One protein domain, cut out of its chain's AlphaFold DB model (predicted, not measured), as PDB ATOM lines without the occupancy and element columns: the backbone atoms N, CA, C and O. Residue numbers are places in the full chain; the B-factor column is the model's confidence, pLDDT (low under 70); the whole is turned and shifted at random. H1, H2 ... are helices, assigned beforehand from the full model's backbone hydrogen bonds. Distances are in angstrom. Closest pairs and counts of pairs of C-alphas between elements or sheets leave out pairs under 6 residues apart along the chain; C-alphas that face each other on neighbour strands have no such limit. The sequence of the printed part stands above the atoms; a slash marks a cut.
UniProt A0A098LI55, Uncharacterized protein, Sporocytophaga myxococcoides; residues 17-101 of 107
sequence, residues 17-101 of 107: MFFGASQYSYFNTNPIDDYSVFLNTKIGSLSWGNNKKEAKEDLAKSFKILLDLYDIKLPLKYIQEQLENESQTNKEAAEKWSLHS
ATOM      1  N   MET A  17      37.013 -43.097  -9.976       95.19
ATOM      2  CA  MET A  17      35.949 -42.100  -9.877       95.19
ATOM      3  C   MET A  17      35.287 -41.842 -11.223       95.19
ATOM      4  O   MET A  17      34.072 -41.698 -11.284       95.19
ATOM      5  N   PHE A  18      36.067 -41.851 -12.302       95.12
ATOM      6  CA  PHE A  18      35.537 -41.767 -13.652       95.12
ATOM      7  C   PHE A  18      34.659 -42.974 -13.987       95.12
ATOM      8  O   PHE A  18      33.546 -42.795 -14.474       95.12
ATOM      9  N   PHE A  19      35.106 -44.186 -13.645       94.31
ATOM     10  CA  PHE A  19      34.293 -45.392 -13.786       94.31
ATOM     11  C   PHE A  19      32.959 -45.264 -13.036       94.31
ATOM     12  O   PHE A  19      31.905 -45.385 -13.655       94.31
ATOM     13  N   GLY A  20      32.991 -44.901 -11.749       90.88
ATOM     14  CA  GLY A  20      31.773 -44.707 -10.956       90.88
ATOM     15  C   GLY A  20      30.852 -43.612 -11.511       90.88
ATOM     16  O   GLY A  20      29.644 -43.814 -11.605       90.88
ATOM     17  N   ALA A  21      31.408 -42.478 -11.949       90.44
ATOM     18  CA  ALA A  21      30.640 -41.400 -12.573       90.44
ATOM     19  C   ALA A  21      29.977 -41.847 -13.884       90.44
ATOM     20  O   ALA A  21      28.828 -41.502 -14.150       90.44
ATOM     21  N   SER A  22      30.683 -42.650 -14.685       89.44
ATOM     22  CA  SER A  22      30.197 -43.134 -15.980       89.44
ATOM     23  C   SER A  22      29.046 -44.143 -15.868       89.44
ATOM     24  O   SER A  22      28.245 -44.256 -16.799       89.44
ATOM     25  N   GLN A  23      28.955 -44.845 -14.731       84.38
ATOM     26  CA  GLN A  23      27.885 -45.791 -14.400       84.38
ATOM     27  C   GLN A  23      26.674 -45.122 -13.733       84.38
ATOM     28  O   GLN A  23      25.661 -45.779 -13.493       84.38
ATOM     29  N   TYR A  24      26.752 -43.826 -13.412       76.50
ATOM     30  CA  TYR A  24      25.630 -43.126 -12.801       76.50
ATOM     31  C   TYR A  24      24.414 -43.166 -13.736       76.50
ATOM     32  O   TYR A  24      24.492 -42.769 -14.899       76.50
ATOM     33  N   SER A  25      23.286 -43.655 -13.215       60.06
ATOM     34  CA  SER A  25      22.108 -44.053 -13.999       60.06
ATOM     35  C   SER A  25      21.503 -42.935 -14.844       60.06
ATOM     36  O   SER A  25      20.913 -43.217 -15.883       60.06
ATOM     37  N   TYR A  26      21.669 -41.676 -14.429       66.50
ATOM     38  CA  TYR A  26      21.215 -40.516 -15.195       66.50
ATOM     39  C   TYR A  26      21.953 -40.379 -16.537       66.50
ATOM     40  O   TYR A  26      21.349 -40.001 -17.535       66.50
ATOM     41  N   PHE A  27      23.242 -40.728 -16.576       66.50
ATOM     42  CA  PHE A  27      24.041 -40.706 -17.801       66.50
ATOM     43  C   PHE A  27      24.016 -42.052 -18.517       66.50
ATOM     44  O   PHE A  27      24.000 -42.082 -19.744       66.50
ATOM     45  N   ASN A  28      24.048 -43.148 -17.748       68.25
ATOM     46  CA  ASN A  28      24.228 -44.523 -18.221       68.25
ATOM     47  C   ASN A  28      25.234 -44.615 -19.384       68.25
ATOM     48  O   ASN A  28      25.023 -45.307 -20.385       68.25
ATOM     49  N   THR A  29      26.316 -43.838 -19.273       78.19
ATOM     50  CA  THR A  29      27.281 -43.680 -20.363       78.19
ATOM     51  C   THR A  29      28.170 -44.906 -20.522       78.19
ATOM     52  O   THR A  29      28.805 -45.117 -21.553       78.19
ATOM     53  N   ASN A  30      28.218 -45.738 -19.487       78.75
ATOM     54  CA  ASN A  30      29.034 -46.927 -19.441       78.75
ATOM     55  C   ASN A  30      28.182 -48.166 -19.109       78.75
ATOM     56  O   ASN A  30      27.852 -48.367 -17.942       78.75
ATOM     57  N   PRO A  31      27.877 -49.025 -20.099       74.56
ATOM     58  CA  PRO A  31      27.214 -50.310 -19.870       74.56
ATOM     59  C   PRO A  31      28.182 -51.411 -19.391       74.56
ATOM     60  O   PRO A  31      27.800 -52.576 -19.324       74.56
ATOM     61  N   ILE A  32      29.457 -51.085 -19.151       84.81
ATOM     62  CA  ILE A  32      30.501 -52.039 -18.773       84.81
ATOM     63  C   ILE A  32      30.589 -52.100 -17.249       84.81
ATOM     64  O   ILE A  32      30.953 -51.114 -16.608       84.81
ATOM     65  N   ASP A  33      30.331 -53.281 -16.691       86.88
ATOM     66  CA  ASP A  33      30.422 -53.539 -15.248       86.88
ATOM     67  C   ASP A  33      31.836 -53.926 -14.787       86.88
ATOM     68  O   ASP A  33      32.173 -53.806 -13.608       86.88
ATOM     69  N   ASP A  34      32.694 -54.365 -15.711       93.81
ATOM     70  CA  ASP A  34      34.085 -54.708 -15.418       93.81
ATOM     71  C   ASP A  34      35.001 -53.479 -15.531       93.81
ATOM     72  O   ASP A  34      35.182 -52.883 -16.597       93.81
ATOM     73  N   TYR A  35      35.642 -53.133 -14.415       94.31
ATOM     74  CA  TYR A  35      36.552 -51.994 -14.324       94.31
ATOM     75  C   TYR A  35      37.765 -52.104 -15.265       94.31
ATOM     76  O   TYR A  35      38.179 -51.114 -15.870       94.31
ATOM     77  N   SER A  36      38.343 -53.294 -15.423       96.19
ATOM     78  CA  SER A  36      39.513 -53.502 -16.285       96.19
ATOM     79  C   SER A  36      39.139 -53.397 -17.762       96.19
ATOM     80  O   SER A  36      39.892 -52.820 -18.549       96.19
ATOM     81  N   VAL A  37      37.968 -53.909 -18.145       96.56
ATOM     82  CA  VAL A  37      37.418 -53.743 -19.497       96.56
ATOM     83  C   VAL A  37      37.145 -52.266 -19.767       96.56
ATOM     84  O   VAL A  37      37.558 -51.759 -20.812       96.56
ATOM     85  N   PHE A  38      36.547 -51.546 -18.813       96.06
ATOM     86  CA  PHE A  38      36.318 -50.106 -18.933       96.06
ATOM     87  C   PHE A  38      37.618 -49.342 -19.193       96.06
ATOM     88  O   PHE A  38      37.690 -48.580 -20.156       96.06
ATOM     89  N   LEU A  39      38.665 -49.576 -18.397       97.31
ATOM     90  CA  LEU A  39      39.951 -48.887 -18.548       97.31
ATOM     91  C   LEU A  39      40.552 -49.030 -19.949       97.31
ATOM     92  O   LEU A  39      41.119 -48.068 -20.462       97.31
ATOM     93  N   ASN A  40      40.423 -50.211 -20.555       97.88
ATOM     94  CA  ASN A  40      40.975 -50.514 -21.878       97.88
ATOM     95  C   ASN A  40      40.013 -50.174 -23.029       97.88
ATOM     96  O   ASN A  40      40.391 -50.254 -24.197       97.88
ATOM     97  N   THR A  41      38.775 -49.788 -22.719       96.69
ATOM     98  CA  THR A  41      37.791 -49.369 -23.715       96.69
ATOM     99  C   THR A  41      38.080 -47.940 -24.164       96.69
ATOM    100  O   THR A  41      38.418 -47.071 -23.357       96.69
ATOM    101  N   LYS A  42      37.953 -47.692 -25.470       97.56
ATOM    102  CA  LYS A  42      38.058 -46.349 -26.050       97.56
ATOM    103  C   LYS A  42      36.872 -45.491 -25.633       97.56
ATOM    104  O   LYS A  42      35.740 -45.969 -25.638       97.56
ATOM    105  N   ILE A  43      37.109 -44.209 -25.374       95.69
ATOM    106  CA  ILE A  43      36.054 -43.241 -25.045       95.69
ATOM    107  C   ILE A  43      34.963 -43.246 -26.120       95.69
ATOM    108  O   ILE A  43      33.778 -43.257 -25.800       95.69
ATOM    109  N   GLY A  44      35.336 -43.323 -27.403       94.06
ATOM    110  CA  GLY A  44      34.380 -43.388 -28.511       94.06
ATOM    111  C   GLY A  44      33.450 -44.605 -28.497       94.06
ATOM    112  O   GLY A  44      32.393 -44.542 -29.119       94.06
ATOM    113  N   SER A  45      33.825 -45.676 -27.793       93.69
ATOM    114  CA  SER A  45      33.074 -46.933 -27.690       93.69
ATOM    115  C   SER A  45      32.122 -46.988 -26.491       93.69
ATOM    116  O   SER A  45      31.377 -47.956 -26.366       93.69
ATOM    117  N   LEU A  46      32.139 -45.978 -25.615       91.44
ATOM    118  CA  LEU A  46      31.143 -45.836 -24.556       91.44
ATOM    119  C   LEU A  46      29.761 -45.498 -25.140       91.44
ATOM    120  O   LEU A  46      29.635 -44.992 -26.260       91.44
ATOM    121  N   SER A  47      28.714 -45.778 -24.369       87.75
ATOM    122  CA  SER A  47      27.346 -45.434 -24.744       87.75
ATOM    123  C   SER A  47      27.148 -43.936 -24.535       87.75
ATOM    124  O   SER A  47      27.063 -43.472 -23.412       87.75
ATOM    125  N   TRP A  48      27.078 -43.142 -25.599       87.44
ATOM    126  CA  TRP A  48      26.840 -41.694 -25.468       87.44
ATOM    127  C   TRP A  48      25.389 -41.284 -25.746       87.44
ATOM    128  O   TRP A  48      25.088 -40.097 -25.866       87.44
ATOM    129  N   GLY A  49      24.488 -42.263 -25.868       82.50
ATOM    130  CA  GLY A  49      23.098 -42.034 -26.249       82.50
ATOM    131  C   GLY A  49      22.954 -41.330 -27.607       82.50
ATOM    132  O   GLY A  49      23.853 -41.356 -28.447       82.50
ATOM    133  N   ASN A  50      21.800 -40.692 -27.819       82.12
ATOM    134  CA  ASN A  50      21.481 -40.008 -29.078       82.12
ATOM    135  C   ASN A  50      22.155 -38.632 -29.206       82.12
ATOM    136  O   ASN A  50      22.440 -38.196 -30.320       82.12
ATOM    137  N   ASN A  51      22.417 -37.949 -28.084       88.06
ATOM    138  CA  ASN A  51      23.100 -36.656 -28.064       88.06
ATOM    139  C   ASN A  51      24.464 -36.775 -27.377       88.06
ATOM    140  O   ASN A  51      24.630 -36.470 -26.197       88.06
ATOM    141  N   LYS A  52      25.457 -37.205 -28.159       89.25
ATOM    142  CA  LYS A  52      26.812 -37.475 -27.670       89.25
ATOM    143  C   LYS A  52      27.468 -36.277 -26.990       89.25
ATOM    144  O   LYS A  52      28.143 -36.445 -25.979       89.25
ATOM    145  N   LYS A  53      27.277 -35.082 -27.547       90.75
ATOM    146  CA  LYS A  53      27.881 -33.852 -27.027       90.75
ATOM    147  C   LYS A  53      27.333 -33.519 -25.639       90.75
ATOM    148  O   LYS A  53      28.108 -33.319 -24.713       90.75
ATOM    149  N   GLU A  54      26.011 -33.518 -25.495       89.94
ATOM    150  CA  GLU A  54      25.341 -33.241 -24.219       89.94
ATOM    151  C   GLU A  54      25.708 -34.285 -23.153       89.94
ATOM    152  O   GLU A  54      26.091 -33.923 -22.043       89.94
ATOM    153  N   ALA A  55      25.732 -35.571 -23.521       90.19
ATOM    154  CA  ALA A  55      26.136 -36.643 -22.612       90.19
ATOM    155  C   ALA A  55      27.580 -36.475 -22.095       90.19
ATOM    156  O   ALA A  55      27.834 -36.626 -20.898       90.19
ATOM    157  N   LYS A  56      28.532 -36.123 -22.974       93.00
ATOM    158  CA  LYS A  56      29.922 -35.827 -22.578       93.00
ATOM    159  C   LYS A  56      30.010 -34.589 -21.688       93.00
ATOM    160  O   LYS A  56      30.746 -34.601 -20.701       93.00
ATOM    161  N   GLU A  57      29.276 -33.528 -22.021       93.12
ATOM    162  CA  GLU A  57      29.256 -32.289 -21.240       93.12
ATOM    163  C   GLU A  57      28.739 -32.520 -19.821       93.12
ATOM    164  O   GLU A  57      29.347 -32.037 -18.862       93.12
ATOM    165  N   ASP A  58      27.655 -33.275 -19.665       91.25
ATOM    166  CA  ASP A  58      27.080 -33.509 -18.348       91.25
ATOM    167  C   ASP A  58      27.874 -34.526 -17.522       91.25
ATOM    168  O   ASP A  58      28.023 -34.341 -16.306       91.25
ATOM    169  N   LEU A  59      28.483 -35.532 -18.163       93.44
ATOM    170  CA  LEU A  59      29.452 -36.403 -17.498       93.44
ATOM    171  C   LEU A  59      30.662 -35.598 -17.005       93.44
ATOM    172  O   LEU A  59      31.088 -35.779 -15.865       93.44
ATOM    173  N   ALA A  60      31.185 -34.669 -17.814       95.69
ATOM    174  CA  ALA A  60      32.299 -33.810 -17.416       95.69
ATOM    175  C   ALA A  60      31.950 -32.939 -16.201       95.69
ATOM    176  O   ALA A  60      32.746 -32.846 -15.265       95.69
ATOM    177  N   LYS A  61      30.756 -32.329 -16.189       93.94
ATOM    178  CA  LYS A  61      30.263 -31.532 -15.051       93.94
ATOM    179  C   LYS A  61      30.119 -32.389 -13.797       93.94
ATOM    180  O   LYS A  61      30.578 -31.993 -12.730       93.94
ATOM    181  N   SER A  62      29.536 -33.576 -13.927       92.25
ATOM    182  CA  SER A  62      29.316 -34.483 -12.795       92.25
ATOM    183  C   SER A  62      30.627 -35.009 -12.230       92.25
ATOM    184  O   SER A  62      30.829 -35.009 -11.017       92.25
ATOM    185  N   PHE A  63      31.563 -35.378 -13.106       95.25
ATOM    186  CA  PHE A  63      32.905 -35.752 -12.695       95.25
ATOM    187  C   PHE A  63      33.610 -34.582 -12.003       95.25
ATOM    188  O   PHE A  63      34.162 -34.770 -10.927       95.25
ATOM    189  N   LYS A  64      33.513 -33.357 -12.536       96.06
ATOM    190  CA  LYS A  64      34.077 -32.157 -11.899       96.06
ATOM    191  C   LYS A  64      33.524 -31.920 -10.492       96.06
ATOM    192  O   LYS A  64      34.320 -31.647  -9.597       96.06
ATOM    193  N   ILE A  65      32.211 -32.062 -10.300       94.25
ATOM    194  CA  ILE A  65      31.564 -31.954  -8.983       94.25
ATOM    195  C   ILE A  65      32.143 -32.995  -8.022       94.25
ATOM    196  O   ILE A  65      32.488 -32.652  -6.896       94.25
ATOM    197  N   LEU A  66      32.310 -34.247  -8.470       93.69
ATOM    198  CA  LEU A  66      32.960 -35.275  -7.657       93.69
ATOM    199  C   LEU A  66      34.382 -34.858  -7.276       93.69
ATOM    200  O   LEU A  66      34.733 -34.963  -6.113       93.69
ATOM    201  N   LEU A  67      35.186 -34.344  -8.211       95.75
ATOM    202  CA  LEU A  67      36.546 -33.885  -7.906       95.75
ATOM    203  C   LEU A  67      36.569 -32.744  -6.877       95.75
ATOM    204  O   LEU A  67      37.413 -32.762  -5.983       95.75
ATOM    205  N   ASP A  68      35.631 -31.796  -6.966       95.75
ATOM    206  CA  ASP A  68      35.516 -30.687  -6.008       95.75
ATOM    207  C   ASP A  68      35.194 -31.163  -4.589       95.75
ATOM    208  O   ASP A  68      35.744 -30.620  -3.637       95.75
ATOM    209  N   LEU A  69      34.375 -32.209  -4.428       95.06
ATOM    210  CA  LEU A  69      34.079 -32.795  -3.109       95.06
ATOM    211  C   LEU A  69      35.322 -33.359  -2.405       95.06
ATOM    212  O   LEU A  69      35.309 -33.550  -1.192       95.06
ATOM    213  N   TYR A  70      36.372 -33.649  -3.168       94.19
ATOM    214  CA  TYR A  70      37.633 -34.208  -2.691       94.19
ATOM    215  C   TYR A  70      38.790 -33.199  -2.736       94.19
ATOM    216  O   TYR A  70      39.947 -33.601  -2.597       94.19
ATOM    217  N   ASP A  71      38.498 -31.913  -2.955       95.62
ATOM    218  CA  ASP A  71      39.484 -30.837  -3.118       95.62
ATOM    219  C   ASP A  71      40.510 -31.097  -4.242       95.62
ATOM    220  O   ASP A  71      41.635 -30.586  -4.218       95.62
ATOM    221  N   ILE A  72      40.137 -31.885  -5.258       96.25
ATOM    222  CA  ILE A  72      40.985 -32.148  -6.424       96.25
ATOM    223  C   ILE A  72      40.714 -31.092  -7.484       96.25
ATOM    224  O   ILE A  72      39.646 -31.042  -8.107       96.25
ATOM    225  N   LYS A  73      41.725 -30.270  -7.765       97.19
ATOM    226  CA  LYS A  73      41.622 -29.282  -8.837       97.19
ATOM    227  C   LYS A  73      41.960 -29.932 -10.166       97.19
ATOM    228  O   LYS A  73      43.075 -30.399 -10.375       97.19
ATOM    229  N   LEU A  74      40.999 -29.898 -11.077       97.81
ATOM    230  CA  LEU A  74      41.160 -30.249 -12.481       97.81
ATOM    231  C   LEU A  74      40.211 -29.356 -13.292       97.81
ATOM    232  O   LEU A  74      39.011 -29.362 -13.008       97.81
ATOM    233  N   PRO A  75      40.691 -28.560 -14.262       97.94
ATOM    234  CA  PRO A  75      39.819 -27.668 -15.019       97.94
ATOM    235  C   PRO A  75      38.731 -28.434 -15.783       97.94
ATOM    236  O   PRO A  75      39.037 -29.378 -16.508       97.94
ATOM    237  N   LEU A  76      37.473 -27.980 -15.692       98.12
ATOM    238  CA  LEU A  76      36.348 -28.600 -16.411       98.12
ATOM    239  C   LEU A  76      36.615 -28.685 -17.918       98.12
ATOM    240  O   LEU A  76      36.394 -29.726 -18.528       98.12
ATOM    241  N   LYS A  77      37.163 -27.611 -18.496       97.69
ATOM    242  CA  LYS A  77      37.532 -27.563 -19.913       97.69
ATOM    243  C   LYS A  77      38.491 -28.696 -20.293       97.69
ATOM    244  O   LYS A  77      38.325 -29.314 -21.334       97.69
ATOM    245  N   TYR A  78      39.448 -29.014 -19.424       98.12
ATOM    246  CA  TYR A  78      40.412 -30.077 -19.684       98.12
ATOM    247  C   TYR A  78      39.779 -31.473 -19.584       98.12
ATOM    248  O   TYR A  78      40.134 -32.371 -20.345       98.12
ATOM    249  N   ILE A  79      38.795 -31.661 -18.695       98.25
ATOM    250  CA  ILE A  79      37.983 -32.889 -18.650       98.25
ATOM    251  C   ILE A  79      37.254 -33.075 -19.985       98.25
ATOM    252  O   ILE A  79      37.368 -34.133 -20.601       98.25
ATOM    253  N   GLN A  80      36.569 -32.027 -20.452       97.88
ATOM    254  CA  GLN A  80      35.837 -32.031 -21.721       97.88
ATOM    255  C   GLN A  80      36.764 -32.328 -22.907       97.88
ATOM    256  O   GLN A  80      36.470 -33.214 -23.701       97.88
ATOM    257  N   GLU A  81      37.924 -31.668 -22.982       97.75
ATOM    258  CA  GLU A  81      38.925 -31.902 -24.033       97.75
ATOM    259  C   GLU A  81      39.368 -33.372 -24.104       97.75
ATOM    260  O   GLU A  81      39.502 -33.919 -25.200       97.75
ATOM    261  N   GLN A  82      39.555 -34.044 -22.961       98.31
ATOM    262  CA  GLN A  82      39.888 -35.472 -22.969       98.31
ATOM    263  C   GLN A  82      38.698 -36.353 -23.373       98.31
ATOM    264  O   GLN A  82      38.889 -37.329 -24.095       98.31
ATOM    265  N   LEU A  83      37.469 -36.016 -22.983       96.69
ATOM    266  CA  LEU A  83      36.281 -36.763 -23.421       96.69
ATOM    267  C   LEU A  83      35.990 -36.609 -24.927       96.69
ATOM    268  O   LEU A  83      35.337 -37.466 -25.527       96.69
ATOM    269  N   GLU A  84      36.502 -35.561 -25.574       97.31
ATOM    270  CA  GLU A  84      36.389 -35.407 -27.028       97.31
ATOM    271  C   GLU A  84      37.368 -36.265 -27.829       97.31
ATOM    272  O   GLU A  84      37.114 -36.564 -28.996       97.31
ATOM    273  N   ASN A  85      38.454 -36.739 -27.217       97.62
ATOM    274  CA  ASN A  85      39.362 -37.648 -27.896       97.62
ATOM    275  C   ASN A  85      38.798 -39.075 -27.896       97.62
ATOM    276  O   ASN A  85      38.982 -39.848 -26.964       97.62
ATOM    277  N   GLU A  86      38.113 -39.443 -28.971       96.44
ATOM    278  CA  GLU A  86      37.398 -40.721 -29.050       96.44
ATOM    279  C   GLU A  86      38.309 -41.936 -29.243       96.44
ATOM    280  O   GLU A  86      37.883 -43.067 -29.003       96.44
ATOM    281  N   SER A  87      39.548 -41.716 -29.694       98.00
ATOM    282  CA  SER A  87      40.493 -42.789 -29.997       98.00
ATOM    283  C   SER A  87      41.293 -43.248 -28.781       98.00
ATOM    284  O   SER A  87      41.806 -44.369 -28.811       98.00
ATOM    285  N   GLN A  88      41.361 -42.427 -27.726       98.38
ATOM    286  CA  GLN A  88      42.022 -42.793 -26.477       98.38
ATOM    287  C   GLN A  88      41.143 -43.695 -25.608       98.38
ATOM    288  O   GLN A  88      39.911 -43.642 -25.640       98.38
ATOM    289  N   THR A  89      41.798 -44.516 -24.805       98.50
ATOM    290  CA  THR A  89      41.198 -45.337 -23.759       98.50
ATOM    291  C   THR A  89      40.814 -44.504 -22.537       98.50
ATOM    292  O   THR A  89      41.376 -43.435 -22.279       98.50
ATOM    293  N   ASN A  90      39.880 -45.015 -21.734       97.50
ATOM    294  CA  ASN A  90      39.516 -44.387 -20.460       97.50
ATOM    295  C   ASN A  90      40.720 -44.286 -19.503       97.50
ATOM    296  O   ASN A  90      40.838 -43.317 -18.749       97.50
ATOM    297  N   LYS A  91      41.644 -45.255 -19.562       98.25
ATOM    298  CA  LYS A  91      42.910 -45.216 -18.821       98.25
ATOM    299  C   LYS A  91      43.798 -44.048 -19.254       98.25
ATOM    300  O   LYS A  91      44.254 -43.301 -18.395       98.25
ATOM    301  N   GLU A  92      44.008 -43.863 -20.556       98.62
ATOM    302  CA  GLU A  92      44.835 -42.762 -21.080       98.62
ATOM    303  C   GLU A  92      44.255 -41.389 -20.713       98.62
ATOM    304  O   GLU A  92      45.002 -40.467 -20.380       98.62
ATOM    305  N   ALA A  93      42.926 -41.246 -20.704       98.31
ATOM    306  CA  ALA A  93      42.286 -40.021 -20.230       98.31
ATOM    307  C   ALA A  93      42.583 -39.754 -18.745       98.31
ATOM    308  O   ALA A  93      42.983 -38.645 -18.387       98.31
ATOM    309  N   ALA A  94      42.475 -40.778 -17.892       98.25
ATOM    310  CA  ALA A  94      42.806 -40.664 -16.472       98.25
ATOM    311  C   ALA A  94      44.290 -40.348 -16.223       98.25
ATOM    312  O   ALA A  94      44.607 -39.574 -15.320       98.25
ATOM    313  N   GLU A  95      45.199 -40.892 -17.036       98.44
ATOM    314  CA  GLU A  95      46.628 -40.556 -17.001       98.44
ATOM    315  C   GLU A  95      46.880 -39.092 -17.384       98.44
ATOM    316  O   GLU A  95      47.656 -38.396 -16.736       98.44
ATOM    317  N   LYS A  96      46.179 -38.563 -18.389       98.38
ATOM    318  CA  LYS A  96      46.305 -37.144 -18.753       98.38
ATOM    319  C   LYS A  96      45.753 -36.219 -17.674       98.38
ATOM    320  O   LYS A  96      46.380 -35.206 -17.354       98.38
ATOM    321  N   TRP A  97      44.619 -36.576 -17.075       98.25
ATOM    322  CA  TRP A  97      44.064 -35.850 -15.933       98.25
ATOM    323  C   TRP A  97      44.982 -35.897 -14.713       98.25
ATOM    324  O   TRP A  97      45.098 -34.895 -14.010       98.25
ATOM    325  N   SER A  98      45.676 -37.009 -14.462       97.50
ATOM    326  CA  SER A  98      46.588 -37.119 -13.319       97.50
ATOM    327  C   SER A  98      47.806 -36.198 -13.440       97.50
ATOM    328  O   SER A  98      48.264 -35.654 -12.433       97.50
ATOM    329  N   LEU A  99      48.263 -35.943 -14.669       96.81
ATOM    330  CA  LEU A  99      49.316 -34.969 -14.973       96.81
ATOM    331  C   LEU A  99      48.858 -33.507 -14.814       96.81
ATOM    332  O   LEU A  99      49.692 -32.642 -14.568       96.81
ATOM    333  N   HIS A 100      47.554 -33.234 -14.930       96.62
ATOM    334  CA  HIS A 100      46.972 -31.881 -14.898       96.62
ATOM    335  C   HIS A 100      46.138 -31.591 -13.643       96.62
ATOM    336  O   HIS A 100      45.464 -30.563 -13.577       96.62
ATOM    337  N   SER A 101      46.157 -32.493 -12.661       96.25
ATOM    338  CA  SER A 101      45.396 -32.349 -11.421       96.25
ATOM    339  C   SER A 101      46.278 -32.030 -10.222       96.25
ATOM    340  O   SER A 101      47.354 -32.609 -10.011       96.25
TER     341      SER A 101
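AT A GLANCE: This is residues 17 to 101 of the 107 residues of an uncharacterized protein of Sporocytophaga myxococcoides (UniProt A0A098LI55). Three helices fold back and forth, the long H3 turning into H4 and H4 into H5; the short H1 packs on H3, and the short H2 makes a corner with H5, Leu 39 near the end of H2 meeting Lys 91 near the beginning of H5. The long links H1 to H2 and H2 to H3 lie toward the end where H3 begins. The printed part has 85 residues with five named helices, H1 to H5 in chain order, and no named strand: all helix. It is compact and rounded, with a radius of gyration of the C-alphas of 11.7 A and spans of 29 by 23 by 21 A.

IN THESE COORDINATES: Find C-alpha 17 at (35.949, -42.100, -9.877), where H1, residues 17 to 22, begins; it is 8.4 A long. H2, residues 35 to 40, measures 8.9 A. From C-alpha 52 at (26.812, -37.475, -27.670), H3 runs 26.0 A to residue 69. H4, residues 76 to 84, spans 12.6 A. H5, residues 90 to 99, spans 14.7 A and ends at C-alpha 99, (49.316, -34.969, -14.973).

HOW THE PARTS SIT: Start at H1, which touches H3 at residues 59 to 66 alone; the closest C-alphas, Ala 21 and Phe 63, are 6.1 A apart. They run opposite ways at a shallow tilt of 33 degrees, only just short of steep. H3 and H4 form a helical hairpin at a steep tilt of 41 degrees, touching through residues 56 to 64 of H3 alone; the closest C-alphas, Ala 60 and Gln 80, are 5.8 A apart. H4 and H5 form another at 31 degrees, a shallow tilt, closest at the C-alphas of Gln 82 and Ala 93, 5.8 A. H2 touches H5 about perpendicular, at 84 degrees, with the C-alphas of Leu 39 and Lys 91 closest at 4.7 A. H3 and H5 are apart. In all five helices every O i to N i+4 pair is within hydrogen-bond range.

THE WHOLE: The C-alphas farthest apart, Asn 50 and Asp 71, are 32.9 A apart. The printed part has no cut. The links H1 to H2 and H2 to H3 are long. Look for low confidence, pLDDT under 70, at residues 25 to 28.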